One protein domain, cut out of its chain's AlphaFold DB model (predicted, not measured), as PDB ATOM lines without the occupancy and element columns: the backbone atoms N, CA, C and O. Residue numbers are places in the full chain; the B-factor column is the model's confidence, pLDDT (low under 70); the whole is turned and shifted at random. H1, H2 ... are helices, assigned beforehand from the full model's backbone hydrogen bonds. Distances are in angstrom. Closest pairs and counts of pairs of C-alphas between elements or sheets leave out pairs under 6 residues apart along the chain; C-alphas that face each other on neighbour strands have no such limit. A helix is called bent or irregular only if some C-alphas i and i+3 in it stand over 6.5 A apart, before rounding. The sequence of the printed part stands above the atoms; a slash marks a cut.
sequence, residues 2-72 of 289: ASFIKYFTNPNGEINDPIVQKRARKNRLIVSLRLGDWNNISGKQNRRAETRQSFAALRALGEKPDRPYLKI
ATOM      1  N   ALA A   2      45.916 -12.772 -31.812       94.19
ATOM      2  CA  ALA A   2      45.987 -13.920 -32.727       94.19
ATOM      3  C   ALA A   2      47.245 -14.796 -32.554       94.19
ATOM      4  O   ALA A   2      47.125 -16.016 -32.482       94.19
ATOM      5  N   SER A   3      48.429 -14.195 -32.384       95.69
ATOM      6  CA  SER A   3      49.680 -14.938 -32.141       95.69
ATOM      7  C   SER A   3      49.625 -15.814 -30.884       95.69
ATOM      8  O   SER A   3      50.196 -16.899 -30.871       95.69
ATOM      9  N   PHE A   4      48.896 -15.381 -29.846       95.50
ATOM     10  CA  PHE A   4      48.713 -16.166 -28.623       95.50
ATOM     11  C   PHE A   4      47.842 -17.402 -28.870       95.50
ATOM     12  O   PHE A   4      48.174 -18.478 -28.395       95.50
ATOM     13  N   ILE A   5      46.772 -17.286 -29.663       95.69
ATOM     14  CA  ILE A   5      45.953 -18.446 -30.057       95.69
ATOM     15  C   ILE A   5      46.791 -19.411 -30.910       95.69
ATOM     16  O   ILE A   5      46.824 -20.610 -30.640       95.69
ATOM     17  N   LYS A   6      47.514 -18.884 -31.908       96.25
ATOM     18  CA  LYS A   6      48.343 -19.678 -32.830       96.25
ATOM     19  C   LYS A   6      49.476 -20.427 -32.120       96.25
ATOM     20  O   LYS A   6      49.812 -21.526 -32.551       96.25
ATOM     21  N   TYR A   7      49.991 -19.905 -31.003       96.19
ATOM     22  CA  TYR A   7      50.997 -20.581 -30.172       96.19
ATOM     23  C   TYR A   7      50.569 -21.990 -29.717       96.19
ATOM     24  O   TYR A   7      51.411 -22.871 -29.564       96.19
ATOM     25  N   PHE A   8      49.265 -22.240 -29.563       95.94
ATOM     26  CA  PHE A   8      48.727 -23.547 -29.173       95.94
ATOM     27  C   PHE A   8      48.511 -24.515 -30.351       95.94
ATOM     28  O   PHE A   8      47.949 -25.597 -30.163       95.94
ATOM     29  N   THR A   9      48.928 -24.145 -31.566       95.19
ATOM     30  CA  THR A   9      48.769 -24.977 -32.765       95.19
ATOM     31  C   THR A   9      49.763 -26.131 -32.763       95.19
ATOM     32  O   THR A   9      50.969 -25.939 -32.621       95.19
ATOM     33  N   ASN A  10      49.275 -27.348 -32.989       90.75
ATOM     34  CA  ASN A  10      50.116 -28.530 -33.136       90.75
ATOM     35  C   ASN A  10      50.332 -28.915 -34.614       90.75
ATOM     36  O   ASN A  10      49.656 -28.394 -35.508       90.75
ATOM     37  N   PRO A  11      51.236 -29.872 -34.911       87.19
ATOM     38  CA  PRO A  11      51.553 -30.209 -36.292       87.19
ATOM     39  C   PRO A  11      50.377 -30.692 -37.153       87.19
ATOM     40  O   PRO A  11      50.440 -30.558 -38.374       87.19
ATOM     41  N   ASN A  12      49.312 -31.208 -36.530       86.31
ATOM     42  CA  ASN A  12      48.111 -31.723 -37.194       86.31
ATOM     43  C   ASN A  12      47.007 -30.660 -37.382       86.31
ATOM     44  O   ASN A  12      45.892 -31.018 -37.774       86.31
ATOM     45  N   GLY A  13      47.283 -29.395 -37.046       91.56
ATOM     46  CA  GLY A  13      46.326 -28.288 -37.140       91.56
ATOM     47  C   GLY A  13      45.273 -28.253 -36.026       91.56
ATOM     48  O   GLY A  13      44.295 -27.522 -36.140       91.56
ATOM     49  N   GLU A  14      45.432 -29.038 -34.953       95.06
ATOM     50  CA  GLU A  14      44.667 -28.808 -33.717       95.06
ATOM     51  C   GLU A  14      45.222 -27.571 -33.005       95.06
ATOM     52  O   GLU A  14      46.438 -27.392 -32.949       95.06
ATOM     53  N   ILE A  15      44.334 -26.775 -32.413       96.06
ATOM     54  CA  ILE A  15      44.674 -25.677 -31.506       96.06
ATOM     55  C   ILE A  15      44.004 -25.992 -30.173       96.06
ATOM     56  O   ILE A  15      42.775 -26.052 -30.095       96.06
ATOM     57  N   ASN A  16      44.796 -26.278 -29.142       94.50
ATOM     58  CA  ASN A  16      44.272 -26.644 -27.827       94.50
ATOM     59  C   ASN A  16      45.285 -26.352 -26.718       94.50
ATOM     60  O   ASN A  16      46.489 -26.544 -26.902       94.50
ATOM     61  N   ASP A  17      44.801 -26.002 -25.529       93.25
ATOM     62  CA  ASP A  17      45.666 -25.683 -24.395       93.25
ATOM     63  C   ASP A  17      46.135 -26.975 -23.680       93.25
ATOM     64  O   ASP A  17      45.318 -27.752 -23.163       93.25
ATOM     65  N   PRO A  18      47.454 -27.258 -23.612       92.19
ATOM     66  CA  PRO A  18      47.971 -28.429 -22.906       92.19
ATOM     67  C   PRO A  18      47.660 -28.418 -21.398       92.19
ATOM     68  O   PRO A  18      47.518 -29.490 -20.797       92.19
ATOM     69  N   ILE A  19      47.508 -27.247 -20.774       92.19
ATOM     70  CA  ILE A  19      47.145 -27.103 -19.359       92.19
ATOM     71  C   ILE A  19      45.707 -27.570 -19.138       92.19
ATOM     72  O   ILE A  19      45.463 -28.353 -18.213       92.19
ATOM     73  N   VAL A  20      44.772 -27.163 -20.003       92.00
ATOM     74  CA  VAL A  20      43.378 -27.641 -19.972       92.00
ATOM     75  C   VAL A  20      43.355 -29.162 -20.119       92.00
ATOM     76  O   VAL A  20      42.766 -29.861 -19.290       92.00
ATOM     77  N   GLN A  21      44.093 -29.704 -21.092       92.12
ATOM     78  CA  GLN A  21      44.170 -31.150 -21.320       92.12
ATOM     79  C   GLN A  21      44.729 -31.927 -20.120       92.12
ATOM     80  O   GLN A  21      44.234 -33.021 -19.818       92.12
ATOM     81  N   LYS A  22      45.728 -31.368 -19.424       91.94
ATOM     82  CA  LYS A  22      46.312 -31.946 -18.207       91.94
ATOM     83  C   LYS A  22      45.321 -31.912 -17.041       91.94
ATOM     84  O   LYS A  22      45.114 -32.941 -16.397       91.94
ATOM     85  N   ARG A  23      44.682 -30.764 -16.789       92.69
ATOM     86  CA  ARG A  23      43.722 -30.578 -15.683       92.69
ATOM     87  C   ARG A  23      42.457 -31.420 -15.853       92.69
ATOM     88  O   ARG A  23      41.948 -31.954 -14.872       92.69
ATOM     89  N   ALA A  24      41.994 -31.603 -17.085       92.00
ATOM     90  CA  ALA A  24      40.817 -32.409 -17.395       92.00
ATOM     91  C   ALA A  24      41.032 -33.923 -17.212       92.00
ATOM     92  O   ALA A  24      40.062 -34.664 -17.085       92.00
ATOM     93  N   ARG A  25      42.280 -34.424 -17.186       90.06
ATOM     94  CA  ARG A  25      42.577 -35.871 -17.258       90.06
ATOM     95  C   ARG A  25      41.886 -36.695 -16.167       90.06
ATOM     96  O   ARG A  25      41.296 -37.725 -16.482       90.06
ATOM     97  N   LYS A  26      41.949 -36.245 -14.908       88.94
ATOM     98  CA  LYS A  26      41.331 -36.954 -13.772       88.94
ATOM     99  C   LYS A  26      39.807 -36.962 -13.892       88.94
ATOM    100  O   LYS A  26      39.191 -38.014 -13.757       88.94
ATOM    101  N   ASN A  27      39.216 -35.806 -14.187       86.56
ATOM    102  CA  ASN A  27      37.768 -35.673 -14.309       86.56
ATOM    103  C   ASN A  27      37.224 -36.477 -15.491       86.56
ATOM    104  O   ASN A  27      36.244 -37.186 -15.312       86.56
ATOM    105  N   ARG A  28      37.899 -36.466 -16.649       88.38
ATOM    106  CA  ARG A  28      37.521 -37.300 -17.800       88.38
ATOM    107  C   ARG A  28      37.487 -38.782 -17.452       88.38
ATOM    108  O   ARG A  28      36.523 -39.446 -17.797       88.38
ATOM    109  N   LEU A  29      38.491 -39.288 -16.731       87.62
ATOM    110  CA  LEU A  29      38.500 -40.689 -16.300       87.62
ATOM    111  C   LEU A  29      37.312 -41.007 -15.380       87.62
ATOM    112  O   LEU A  29      36.638 -42.013 -15.574       87.62
ATOM    113  N   ILE A  30      37.032 -40.133 -14.408       86.69
ATOM    114  CA  ILE A  30      35.897 -40.295 -13.486       86.69
ATOM    115  C   ILE A  30      34.564 -40.264 -14.245       86.69
ATOM    116  O   ILE A  30      33.698 -41.096 -13.987       86.69
ATOM    117  N   VAL A  31      34.392 -39.320 -15.172       83.50
ATOM    118  CA  VAL A  31      33.176 -39.183 -15.985       83.50
ATOM    119  C   VAL A  31      32.994 -40.401 -16.890       83.50
ATOM    120  O   VAL A  31      31.906 -40.972 -16.899       83.50
ATOM    121  N   SER A  32      34.052 -40.859 -17.565       85.44
ATOM    122  CA  SER A  32      34.014 -42.068 -18.397       85.44
ATOM    123  C   SER A  32      33.624 -43.312 -17.602       85.44
ATOM    124  O   SER A  32      32.783 -44.081 -18.056       85.44
ATOM    125  N   LEU A  33      34.166 -43.482 -16.392       86.94
ATOM    126  CA  LEU A  33      33.793 -44.587 -15.504       86.94
ATOM    127  C   LEU A  33      32.323 -44.517 -15.072       86.94
ATOM    128  O   LEU A  33      31.638 -45.534 -15.072       86.94
ATOM    129  N   ARG A  34      31.830 -43.325 -14.708       82.00
ATOM    130  CA  ARG A  34      30.452 -43.132 -14.225       82.00
ATOM    131  C   ARG A  34      29.399 -43.321 -15.311       82.00
ATOM    132  O   ARG A  34      28.327 -43.833 -15.018       82.00
ATOM    133  N   LEU A  35      29.686 -42.858 -16.525       78.50
ATOM    134  CA  LEU A  35      28.737 -42.877 -17.638       78.50
ATOM    135  C   LEU A  35      28.897 -44.106 -18.540       78.50
ATOM    136  O   LEU A  35      28.083 -44.307 -19.434       78.50
ATOM    137  N   GLY A  36      29.956 -44.900 -18.354       76.19
ATOM    138  CA  GLY A  36      30.313 -45.981 -19.273       76.19
ATOM    139  C   GLY A  36      30.751 -45.495 -20.662       76.19
ATOM    140  O   GLY A  36      30.864 -46.306 -21.578       76.19
ATOM    141  N   ASP A  37      31.008 -44.191 -20.834       76.06
ATOM    142  CA  ASP A  37      31.411 -43.585 -22.106       76.06
ATOM    143  C   ASP A  37      32.926 -43.352 -22.167       76.06
ATOM    144  O   ASP A  37      33.491 -42.438 -21.557       76.06
ATOM    145  N   TRP A  38      33.597 -44.170 -22.971       79.19
ATOM    146  CA  TRP A  38      35.048 -44.144 -23.149       79.19
ATOM    147  C   TRP A  38      35.504 -43.301 -24.345       79.19
ATOM    148  O   TRP A  38      36.708 -43.127 -24.556       79.19
ATOM    149  N   ASN A  39      34.574 -42.731 -25.119       74.56
ATOM    150  CA  ASN A  39      34.872 -42.089 -26.402       74.56
ATOM    151  C   ASN A  39      35.770 -40.846 -26.280       74.56
ATOM    152  O   ASN A  39      36.443 -40.464 -27.246       74.56
ATOM    153  N   ASN A  40      35.824 -40.224 -25.097       81.56
ATOM    154  CA  ASN A  40      36.611 -39.018 -24.843       81.56
ATOM    155  C   ASN A  40      37.717 -39.184 -23.789       81.56
ATOM    156  O   ASN A  40      38.303 -38.189 -23.362       81.56
ATOM    157  N   ILE A  41      38.083 -40.408 -23.391       83.56
ATOM    158  CA  ILE A  41      39.117 -40.611 -22.357       83.56
ATOM    159  C   ILE A  41      40.457 -39.942 -22.718       83.56
ATOM    160  O   ILE A  41      41.135 -39.350 -21.876       83.56
ATOM    161  N   SER A  42      40.798 -39.952 -24.011       84.38
ATOM    162  CA  SER A  42      42.001 -39.314 -24.558       84.38
ATOM    163  C   SER A  42      41.875 -37.795 -24.753       84.38
ATOM    164  O   SER A  42      42.818 -37.169 -25.238       84.38
ATOM    165  N   GLY A  43      40.723 -37.187 -24.441       87.31
ATOM    166  CA  GLY A  43      40.438 -35.760 -24.638       87.31
ATOM    167  C   GLY A  43      40.266 -35.334 -26.099       87.31
ATOM    168  O   GLY A  43      40.301 -34.142 -26.400       87.31
ATOM    169  N   LYS A  44      40.125 -36.287 -27.030       89.31
ATOM    170  CA  LYS A  44      40.042 -36.013 -28.474       89.31
ATOM    171  C   LYS A  44      38.856 -35.119 -28.840       89.31
ATOM    172  O   LYS A  44      38.998 -34.268 -29.717       89.31
ATOM    173  N   GLN A  45      37.705 -35.303 -28.196       88.00
ATOM    174  CA  GLN A  45      36.527 -34.475 -28.457       88.00
ATOM    175  C   GLN A  45      36.744 -33.051 -27.934       88.00
ATOM    176  O   GLN A  45      36.461 -32.100 -28.660       88.00
ATOM    177  N   ASN A  46      37.347 -32.913 -26.747       90.19
ATOM    178  CA  ASN A  46      37.663 -31.612 -26.143       90.19
ATOM    179  C   ASN A  46      38.648 -30.830 -27.022       90.19
ATOM    180  O   ASN A  46      38.353 -29.700 -27.390       90.19
ATOM    181  N   ARG A  47      39.744 -31.456 -27.480       93.38
ATOM    182  CA  ARG A  47      40.696 -30.804 -28.402       93.38
ATOM    183  C   ARG A  47      40.038 -30.333 -29.692       93.38
ATOM    184  O   ARG A  47      40.337 -29.247 -30.170       93.38
ATOM    185  N   ARG A  48      39.136 -31.137 -30.263       93.69
ATOM    186  CA  ARG A  48      38.389 -30.750 -31.466       93.69
ATOM    187  C   ARG A  48      37.508 -29.526 -31.207       93.69
ATOM    188  O   ARG A  48      37.430 -28.653 -32.065       93.69
ATOM    189  N   ALA A  49      36.852 -29.477 -30.052       92.69
ATOM    190  CA  ALA A  49      35.992 -28.369 -29.671       92.69
ATOM    191  C   ALA A  49      36.804 -27.082 -29.393       92.69
ATOM    192  O   ALA A  49      36.464 -26.035 -29.941       92.69
ATOM    193  N   GLU A  50      37.933 -27.180 -28.678       95.00
ATOM    194  CA  GLU A  50      38.910 -26.084 -28.511       95.00
ATOM    195  C   GLU A  50      39.442 -25.587 -29.863       95.00
ATOM    196  O   GLU A  50      39.502 -24.382 -30.111       95.00
ATOM    197  N   THR A  51      39.756 -26.513 -30.776       96.38
ATOM    198  CA  THR A  51      40.246 -26.160 -32.116       96.38
ATOM    199  C   THR A  51      39.187 -25.382 -32.888       96.38
ATOM    200  O   THR A  51      39.500 -24.355 -33.482       96.38
ATOM    201  N   ARG A  52      37.918 -25.818 -32.850       95.31
ATOM    202  CA  ARG A  52      36.822 -25.087 -33.501       95.31
ATOM    203  C   ARG A  52      36.691 -23.671 -32.939       95.31
ATOM    204  O   ARG A  52      36.609 -22.727 -33.718       95.31
ATOM    205  N   GLN A  53      36.679 -23.523 -31.612       94.25
ATOM    206  CA  GLN A  53      36.585 -22.206 -30.968       94.25
ATOM    207  C   GLN A  53      37.765 -21.309 -31.352       94.25
ATOM    208  O   GLN A  53      37.571 -20.134 -31.641       94.25
ATOM    209  N   SER A  54      38.967 -21.876 -31.435       96.19
ATOM    210  CA  SER A  54      40.171 -21.152 -31.849       96.19
ATOM    211  C   SER A  54      40.102 -20.693 -33.307       96.19
ATOM    212  O   SER A  54      40.467 -19.559 -33.605       96.19
ATOM    213  N   PHE A  55      39.595 -21.534 -34.214       96.06
ATOM    214  CA  PHE A  55      39.379 -21.167 -35.619       96.06
ATOM    215  C   PHE A  55      38.368 -20.018 -35.740       96.06
ATOM    216  O   PHE A  55      38.640 -19.036 -36.428       96.06
ATOM    217  N   ALA A  56      37.235 -20.106 -35.034       94.38
ATOM    218  CA  ALA A  56      36.224 -19.050 -35.018       94.38
ATOM    219  C   ALA A  56      36.769 -17.736 -34.427       94.38
ATOM    220  O   ALA A  56      36.562 -16.668 -35.001       94.38
ATOM    221  N   ALA A  57      37.527 -17.811 -33.327       94.94
ATOM    222  CA  ALA A  57      38.154 -16.651 -32.698       94.94
ATOM    223  C   ALA A  57      39.194 -15.983 -33.609       94.94
ATOM    224  O   ALA A  57      39.223 -14.760 -33.704       94.94
ATOM    225  N   LEU A  58      40.023 -16.764 -34.310       95.81
ATOM    226  CA  LEU A  58      40.958 -16.223 -35.299       95.81
ATOM    227  C   LEU A  58      40.208 -15.518 -36.433       95.81
ATOM    228  O   LEU A  58      40.526 -14.369 -36.729       95.81
ATOM    229  N   ARG A  59      39.157 -16.139 -36.983       93.31
ATOM    230  CA  ARG A  59      38.332 -15.519 -38.032       93.31
ATOM    231  C   ARG A  59      37.708 -14.204 -37.556       93.31
ATOM    232  O   ARG A  59      37.698 -13.235 -38.307       93.31
ATOM    233  N   ALA A  60      37.254 -14.137 -36.302       92.00
ATOM    234  CA  ALA A  60      36.718 -12.912 -35.698       92.00
ATOM    235  C   ALA A  60      37.765 -11.797 -35.544       92.00
ATOM    236  O   ALA A  60      37.409 -10.624 -35.517       92.00
ATOM    237  N   LEU A  61      39.049 -12.151 -35.481       93.50
ATOM    238  CA  LEU A  61      40.173 -11.215 -35.468       93.50
ATOM    239  C   LEU A  61      40.674 -10.854 -36.880       93.50
ATOM    240  O   LEU A  61      41.702 -10.194 -36.992       93.50
ATOM    241  N   GLY A  62      39.994 -11.296 -37.947       93.62
ATOM    242  CA  GLY A  62      40.459 -11.119 -39.330       93.62
ATOM    243  C   GLY A  62      41.657 -12.004 -39.691       93.62
ATOM    244  O   GLY A  62      42.365 -11.736 -40.656       93.62
ATOM    245  N   GLU A  63      41.898 -13.055 -38.911       95.44
ATOM    246  CA  GLU A  63      43.064 -13.929 -38.995       95.44
ATOM    247  C   GLU A  63      42.657 -15.360 -39.361       95.44
ATOM    248  O   GLU A  63      41.512 -15.778 -39.183       95.44
ATOM    249  N   LYS A  64      43.619 -16.155 -39.838       94.62
ATOM    250  CA  LYS A  64      43.416 -17.587 -40.109       94.62
ATOM    251  C   LYS A  64      44.424 -18.452 -39.346       94.62
ATOM    252  O   LYS A  64      45.519 -17.970 -39.049       94.62
ATOM    253  N   PRO A  65      44.096 -19.719 -39.039       95.06
ATOM    254  CA  PRO A  65      45.062 -20.666 -38.491       95.06
ATOM    255  C   PRO A  65      46.244 -20.894 -39.440       95.06
ATOM    256  O   PRO A  65      46.122 -20.760 -40.662       95.06
ATOM    257  N   ASP A  66      47.381 -21.311 -38.886       93.69
ATOM    258  CA  ASP A  66      48.584 -21.571 -39.686       93.69
ATOM    259  C   ASP A  66      48.460 -22.853 -40.524       93.69
ATOM    260  O   ASP A  66      49.148 -23.015 -41.531       93.69
ATOM    261  N   ARG A  67      47.580 -23.777 -40.116       93.38
ATOM    262  CA  ARG A  67      47.389 -25.088 -40.750       93.38
ATOM    263  C   ARG A  67      45.908 -25.471 -40.814       93.38
ATOM    264  O   ARG A  67      45.167 -25.139 -39.886       93.38
ATOM    265  N   PRO A  68      45.480 -26.217 -41.850       93.25
ATOM    266  CA  PRO A  68      44.139 -26.788 -41.898       93.25
ATOM    267  C   PRO A  68      43.961 -27.876 -40.832       93.25
ATOM    268  O   PRO A  68      44.922 -28.535 -40.423       93.25
ATOM    269  N   TYR A  69      42.716 -28.128 -40.426       93.19
ATOM    270  CA  TYR A  69      42.401 -29.219 -39.505       93.19
ATOM    271  C   TYR A  69      42.156 -30.520 -40.277       93.19
ATOM    272  O   TYR A  69      41.125 -30.689 -40.931       93.19
ATOM    273  N   LEU A  70      43.084 -31.475 -40.184       88.50
ATOM    274  CA  LEU A  70      43.055 -32.689 -41.016       88.50
ATOM    275  C   LEU A  70      42.420 -33.912 -40.337       88.50
ATOM    276  O   LEU A  70      42.212 -34.945 -40.971       88.50
ATOM    277  N   LYS A  71      42.055 -33.823 -39.053       91.06
ATOM    278  CA  LYS A  71      41.463 -34.941 -38.289       91.06
ATOM    279  C   LYS A  71      39.946 -35.079 -38.498       91.06
ATOM    280  O   LYS A  71      39.193 -35.334 -37.547       91.06
ATOM    281  N   ILE A  72      39.510 -34.956 -39.751       92.00
ATOM    282  CA  ILE A  72      38.129 -35.144 -40.216       92.00
ATOM    283  C   ILE A  72      38.045 -36.209 -41.317       92.00
ATOM    284  O   ILE A  72      39.015 -36.445 -42.035       92.00
TER     285      ILE A  72
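This is residues 2 to 72 of the 289 residues of an uncharacterized protein of marine metagenome (UniProt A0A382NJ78). Two long helices, H2 and H3, are staggered along an elongated shape: their first halves come near each other, and they run off towards opposite ends. Short H1 sits beside residues 54 to 58 of H3, and the tail, residues 61 to 72, folds back from H3's far end. The 71 printed residues hold three named helices, H1, H2, H3 in chain order, and no named strand: all helix. The whole is only just loose, close to compact, with a radius of gyration of the C-alphas of 13.5 A and spans of 42 by 24 by 21 A.

H1, residues 2 to 6, only just touches H3, residues 44 to 60, with 3 pairs of C-alphas within 8 A; the closest are Ala 2 and Leu 58, 6.1 A. H1 is apart from H2, residues 18 to 35. H2 and H3 are close but not clearly touching, the closest C-alphas being Gln 21 and Arg 47, 7.9 A; they run opposite ways at a steep tilt of 45 degrees. Every O i to N i+4 pair is within hydrogen-bond range in H1 and H3, and 11 of 14 in H2.

H1 begins at C-alpha 2 (45.987, -13.920, -32.727). H2, 24.6 A long, is irregular, with C-alphas 23 and 26 7.1 A apart, and has a kink of 46 degrees near residue 26. H3, 24.4 A long, ends at C-alpha 60 (36.718, -12.912, -35.698).

The C-alphas farthest apart, Arg 34 and Gly 62, are 41.9 A apart. The link H1 to H2 is long, and H2 to H3 short. The printed part has no cut, and no printed residue is under 70 in pLDDT.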